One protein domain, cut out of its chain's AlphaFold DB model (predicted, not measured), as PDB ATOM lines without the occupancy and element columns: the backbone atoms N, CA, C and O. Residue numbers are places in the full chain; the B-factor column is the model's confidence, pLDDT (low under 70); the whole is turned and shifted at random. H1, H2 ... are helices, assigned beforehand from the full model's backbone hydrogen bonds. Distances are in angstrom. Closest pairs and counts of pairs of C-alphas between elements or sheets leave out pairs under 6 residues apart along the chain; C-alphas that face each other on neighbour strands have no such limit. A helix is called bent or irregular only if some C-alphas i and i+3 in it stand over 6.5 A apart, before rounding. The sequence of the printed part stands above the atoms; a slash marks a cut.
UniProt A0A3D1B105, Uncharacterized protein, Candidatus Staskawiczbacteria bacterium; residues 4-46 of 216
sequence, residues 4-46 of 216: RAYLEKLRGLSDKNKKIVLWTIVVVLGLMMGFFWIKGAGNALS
ATOM      1  N   ARG A   4      52.632  17.476 138.965       69.62
ATOM      2  CA  ARG A   4      52.734  17.163 137.532       69.62
ATOM      3  C   ARG A   4      52.432  18.394 136.683       69.62
ATOM      4  O   ARG A   4      53.223  18.733 135.807       69.62
ATOM      5  N   ALA A   5      51.376  19.131 137.030       75.44
ATOM      6  CA  ALA A   5      51.026  20.393 136.376       75.44
ATOM      7  C   ALA A   5      52.115  21.476 136.538       75.44
ATOM      8  O   ALA A   5      52.296  22.327 135.665       75.44
ATOM      9  N   TYR A   6      52.863  21.456 137.647       71.81
ATOM     10  CA  TYR A   6      53.984  22.375 137.870       71.81
ATOM     11  C   TYR A   6      55.208  22.019 137.014       71.81
ATOM     12  O   TYR A   6      55.806  22.897 136.391       71.81
ATOM     13  N   LEU A   7      55.545  20.730 136.913       75.25
ATOM     14  CA  LEU A   7      56.648  20.256 136.074       75.25
ATOM     15  C   LEU A   7      56.417  20.520 134.582       75.25
ATOM     16  O   LEU A   7      57.358  20.882 133.873       75.25
ATOM     17  N   GLU A   8      55.179  20.390 134.098       81.81
ATOM     18  CA  GLU A   8      54.850  20.730 132.708       81.81
ATOM     19  C   GLU A   8      55.044  22.220 132.416       81.81
ATOM     20  O   GLU A   8      55.653  22.578 131.404       81.81
ATOM     21  N   LYS A   9      54.646  23.097 133.346       76.56
ATOM     22  CA  LYS A   9      54.897  24.542 133.238       76.56
ATOM     23  C   LYS A   9      56.391  24.876 133.223       76.56
ATOM     24  O   LYS A   9      56.798  25.778 132.499       76.56
ATOM     25  N   LEU A  10      57.216  24.138 133.972       73.88
ATOM     26  CA  LEU A  10      58.671  24.330 133.988       73.88
ATOM     27  C   LEU A  10      59.355  23.882 132.688       73.88
ATOM     28  O   LEU A  10      60.342  24.492 132.266       73.88
ATOM     29  N   ARG A  11      58.837  22.840 132.028       75.12
ATOM     30  CA  ARG A  11      59.387  22.338 130.756       75.12
ATOM     31  C   ARG A  11      59.212  23.330 129.605       75.12
ATOM     32  O   ARG A  11      60.123  23.437 128.782       75.12
ATOM     33  N   GLY A  12      58.113  24.088 129.599       81.31
ATOM     34  CA  GLY A  12      57.797  25.100 128.581       81.31
ATOM     35  C   GLY A  12      58.562  26.428 128.696       81.31
ATOM     36  O   GLY A  12      58.379  27.306 127.858       81.31
ATOM     37  N   LEU A  13      59.411  26.609 129.713       80.62
ATOM     38  CA  LEU A  13      60.183  27.843 129.902       80.62
ATOM     39  C   LEU A  13      61.411  27.907 128.979       80.62
ATOM     40  O   LEU A  13      62.062  26.894 128.713       80.62
ATOM     41  N   SER A  14      61.782  29.119 128.551       81.31
ATOM     42  CA  SER A  14      63.052  29.347 127.849       81.31
ATOM     43  C   SER A  14      64.245  29.099 128.778       81.31
ATOM     44  O   SER A  14      64.137  29.240 130.001       81.31
ATOM     45  N   ASP A  15      65.407  28.768 128.217       80.44
ATOM     46  CA  ASP A  15      66.586  28.380 129.008       80.44
ATOM     47  C   ASP A  15      67.070  29.478 129.963       80.44
ATOM     48  O   ASP A  15      67.567  29.189 131.053       80.44
ATOM     49  N   LYS A  16      66.854  30.750 129.608       82.81
ATOM     50  CA  LYS A  16      67.120  31.891 130.494       82.81
ATOM     51  C   LYS A  16      66.225  31.853 131.737       82.81
ATOM     52  O   LYS A  16      66.714  32.026 132.849       82.81
ATOM     53  N   ASN A  17      64.939  31.564 131.558       81.00
ATOM     54  CA  ASN A  17      63.970  31.505 132.652       81.00
ATOM     55  C   ASN A  17      64.152  30.241 133.505       81.00
ATOM     56  O   ASN A  17      64.025  30.315 134.725       81.00
ATOM     57  N   LYS A  18      64.545  29.109 132.904       79.62
ATOM     58  CA  LYS A  18      64.916  27.884 133.641       79.62
ATOM     59  C   LYS A  18      66.095  28.122 134.585       79.62
ATOM     60  O   LYS A  18      66.042  27.707 135.739       79.62
ATOM     61  N   LYS A  19      67.128  28.839 134.124       81.75
ATOM     62  CA  LYS A  19      68.277  29.214 134.964       81.75
ATOM     63  C   LYS A  19      67.859  30.114 136.127       81.75
ATOM     64  O   LYS A  19      68.295  29.872 137.245       81.75
ATOM     65  N   ILE A  20      66.989  31.100 135.892       84.81
ATOM     66  CA  ILE A  20      66.476  31.983 136.955       84.81
ATOM     67  C   ILE A  20      65.720  31.174 138.017       84.81
ATOM     68  O   ILE A  20      66.023  31.301 139.200       84.81
ATOM     69  N   VAL A  21      64.803  30.293 137.600       83.00
ATOM     70  CA  VAL A  21      64.032  29.435 138.519       83.00
ATOM     71  C   VAL A  21      64.948  28.511 139.330       83.00
ATOM     72  O   VAL A  21      64.753  28.367 140.536       83.00
ATOM     73  N   LEU A  22      65.977  27.932 138.701       81.69
ATOM     74  CA  LEU A  22      66.956  27.086 139.386       81.69
ATOM     75  C   LEU A  22      67.688  27.854 140.498       81.69
ATOM     76  O   LEU A  22      67.744  27.376 141.629       81.69
ATOM     77  N   TRP A  23      68.192  29.056 140.207       86.44
ATOM     78  CA  TRP A  23      68.877  29.881 141.207       86.44
ATOM     79  C   TRP A  23      67.953  30.283 142.362       86.44
ATOM     80  O   TRP A  23      68.388  30.273 143.511       86.44
ATOM     81  N   THR A  24      66.671  30.561 142.099       88.69
ATOM     82  CA  THR A  24      65.692  30.842 143.165       88.69
ATOM     83  C   THR A  24      65.510  29.642 144.098       88.69
ATOM     84  O   THR A  24      65.532  29.809 145.316       88.69
ATOM     85  N   ILE A  25      65.386  28.428 143.551       86.25
ATOM     86  CA  ILE A  25      65.247  27.200 144.350       86.25
ATOM     87  C   ILE A  25      66.504  26.955 145.194       86.25
ATOM     88  O   ILE A  25      66.392  26.651 146.379       86.25
ATOM     89  N   VAL A  26      67.693  27.139 144.612       85.00
ATOM     90  CA  VAL A  26      68.975  26.973 145.320       85.00
ATOM     91  C   VAL A  26      69.101  27.954 146.490       85.00
ATOM     92  O   VAL A  26      69.510  27.550 147.575       85.00
ATOM     93  N   VAL A  27      68.690  29.215 146.317       91.50
ATOM     94  CA  VAL A  27      68.702  30.216 147.401       91.50
ATOM     95  C   VAL A  27      67.724  29.844 148.519       91.50
ATOM     96  O   VAL A  27      68.088  29.906 149.692       91.50
ATOM     97  N   VAL A  28      66.505  29.410 148.180       88.88
ATOM     98  CA  VAL A  28      65.504  28.991 149.179       88.88
ATOM     99  C   VAL A  28      65.978  27.757 149.955       88.88
ATOM    100  O   VAL A  28      65.870  27.732 151.181       88.88
ATOM    101  N   LEU A  29      66.569  26.770 149.272       84.06
ATOM    102  CA  LEU A  29      67.165  25.596 149.917       84.06
ATOM    103  C   LEU A  29      68.347  25.975 150.814       84.06
ATOM    104  O   LEU A  29      68.433  25.471 151.928       84.06
ATOM    105  N   GLY A  30      69.211  26.894 150.377       86.88
ATOM    106  CA  GLY A  30      70.330  27.394 151.181       86.88
ATOM    107  C   GLY A  30      69.876  28.103 152.461       86.88
ATOM    108  O   GLY A  30      70.432  27.853 153.528       86.88
ATOM    109  N   LEU A  31      68.822  28.923 152.389       86.94
ATOM    110  CA  LEU A  31      68.237  29.580 153.564       86.94
ATOM    111  C   LEU A  31      67.577  28.576 154.520       86.94
ATOM    112  O   LEU A  31      67.748  28.686 155.735       86.94
ATOM    113  N   MET A  32      66.872  27.568 153.990       79.19
ATOM    114  CA  MET A  32      66.326  26.478 154.805       79.19
ATOM    115  C   MET A  32      67.440  25.672 155.481       79.19
ATOM    116  O   MET A  32      67.384  25.450 156.688       79.19
ATOM    117  N   MET A  33      68.480  25.280 154.739       76.38
ATOM    118  CA  MET A  33      69.626  24.548 155.286       76.38
ATOM    119  C   MET A  33      70.367  25.365 156.350       76.38
ATOM    120  O   MET A  33      70.672  24.823 157.409       76.38
ATOM    121  N   GLY A  34      70.577  26.667 156.131       76.44
ATOM    122  CA  GLY A  34      71.190  27.565 157.114       76.44
ATOM    123  C   GLY A  34      70.373  27.684 158.405       76.44
ATOM    124  O   GLY A  34      70.931  27.584 159.498       76.44
ATOM    125  N   PHE A  35      69.046  27.811 158.302       72.06
ATOM    126  CA  PHE A  35      68.157  27.858 159.469       72.06
ATOM    127  C   PHE A  35      68.169  26.548 160.277       72.06
ATOM    128  O   PHE A  35      68.171  26.577 161.510       72.06
ATOM    129  N   PHE A  36      68.223  25.399 159.597       63.75
ATOM    130  CA  PHE A  36      68.310  24.089 160.247       63.75
ATOM    131  C   PHE A  36      69.697  23.807 160.855       63.75
ATOM    132  O   PHE A  36      69.770  23.258 161.955       63.75
ATOM    133  N   TRP A  37      70.792  24.230 160.214       57.84
ATOM    134  CA  TRP A  37      72.155  24.054 160.740       57.84
ATOM    135  C   TRP A  37      72.433  24.901 161.990       57.84
ATOM    136  O   TRP A  37      73.014  24.393 162.950       57.84
ATOM    137  N   ILE A  38      71.961  26.153 162.034       61.50
ATOM    138  CA  ILE A  38      72.152  27.040 163.200       61.50
ATOM    139  C   ILE A  38      71.415  26.502 164.440       61.50
ATOM    140  O   ILE A  38      71.946  26.568 165.549       61.50
ATOM    141  N   LYS A  39      70.221  25.912 164.274       56.38
ATOM    142  CA  LYS A  39      69.478  25.296 165.389       56.38
ATOM    143  C   LYS A  39      70.039  23.941 165.836       56.38
ATOM    144  O   LYS A  39      69.901  23.604 167.008       56.38
ATOM    145  N   GLY A  40      70.658  23.173 164.937       49.81
ATOM    146  CA  GLY A  40      71.228  21.857 165.251       49.81
ATOM    147  C   GLY A  40      72.591  21.915 165.952       49.81
ATOM    148  O   GLY A  40      72.827  21.162 166.895       49.81
ATOM    149  N   ALA A  41      73.470  22.838 165.549       56.62
ATOM    150  CA  ALA A  41      74.828  22.934 166.092       56.62
ATOM    151  C   ALA A  41      74.875  23.450 167.544       56.62
ATOM    152  O   ALA A  41      75.713  23.004 168.327       56.62
ATOM    153  N   GLY A  42      73.953  24.339 167.937       55.78
ATOM    154  CA  GLY A  42      73.928  24.921 169.288       55.78
ATOM    155  C   GLY A  42      73.691  23.900 170.409       55.78
ATOM    156  O   GLY A  42      74.281  24.026 171.479       55.78
ATOM    157  N   ASN A  43      72.897  22.857 170.148       55.19
ATOM    158  CA  ASN A  43      72.602  21.802 171.126       55.19
ATOM    159  C   ASN A  43      73.706  20.733 171.223       55.19
ATOM    160  O   ASN A  43      73.791  20.035 172.230       55.19
ATOM    161  N   ALA A  44      74.546  20.596 170.192       53.25
ATOM    162  CA  ALA A  44      75.697  19.695 170.205       53.25
ATOM    163  C   ALA A  44      76.941  20.357 170.832       53.25
ATOM    164  O   ALA A  44      77.704  19.692 171.530       53.25
ATOM    165  N   LEU A  45      77.126  21.672 170.642       50.06
ATOM    166  CA  LEU A  45      78.276  22.407 171.185       50.06
ATOM    167  C   LEU A  45      78.179  22.679 172.697       50.06
ATOM    168  O   LEU A  45      79.208  22.716 173.370       50.06
ATOM    169  N   SER A  46      76.972  22.845 173.252       55.56
ATOM    170  CA  SER A  46      76.781  23.085 174.693       55.56
ATOM    171  C   SER A  46      77.176  21.884 175.560       55.56
ATOM    172  O   SER A  46      77.673  22.073 176.667       55.56
TER     173      SER A  46
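This is residues 4 to 46 of the 216 residues of an uncharacterized protein of Candidatus Staskawiczbacteria bacterium (UniProt A0A3D1B105). A short helix, H1, and a long helix, H2, make a lopsided L, with the corner at residues 12 to 14 and H2 as the long arm. Residues 4 to 9 of H1 and 22 to 46 of H2 stand free. The printed part has 43 residues with two named helices, H1 then H2, and no named strand: all helix. It is extended, with a radius of gyration of the C-alphas of 16.1 A, and spans 50 by 22 by 8 A.

H1, residues 4 to 11, and H2, residues 15 to 46, are close but not clearly touching; their closest C-alphas, those of Leu 10 and Lys 18, are 7.2 A apart. They run opposite ways at a steep tilt of 61 degrees. Every O i to N i+4 pair of H1 is within hydrogen-bond range, and 24 of 28 in H2.

H1 begins at C-alpha 4, (52.734, 17.163, 137.532). H2 runs 47.1 A from C-alpha 15, (66.586, 28.380, 129.008), to C-alpha 46, (76.781, 23.085, 174.693). H2 is neither bent nor irregular, but only just: C-alphas 40 and 43 are 6.0 A apart.

The two farthest C-alphas, of Gly 12 and Ser 46, are 49.9 A apart. The printed part has no cut, and the link from H1 to H2 is tight. Mean pLDDT of the printed part is 74.5; residue 4 and residues 36 to 46 are under 70.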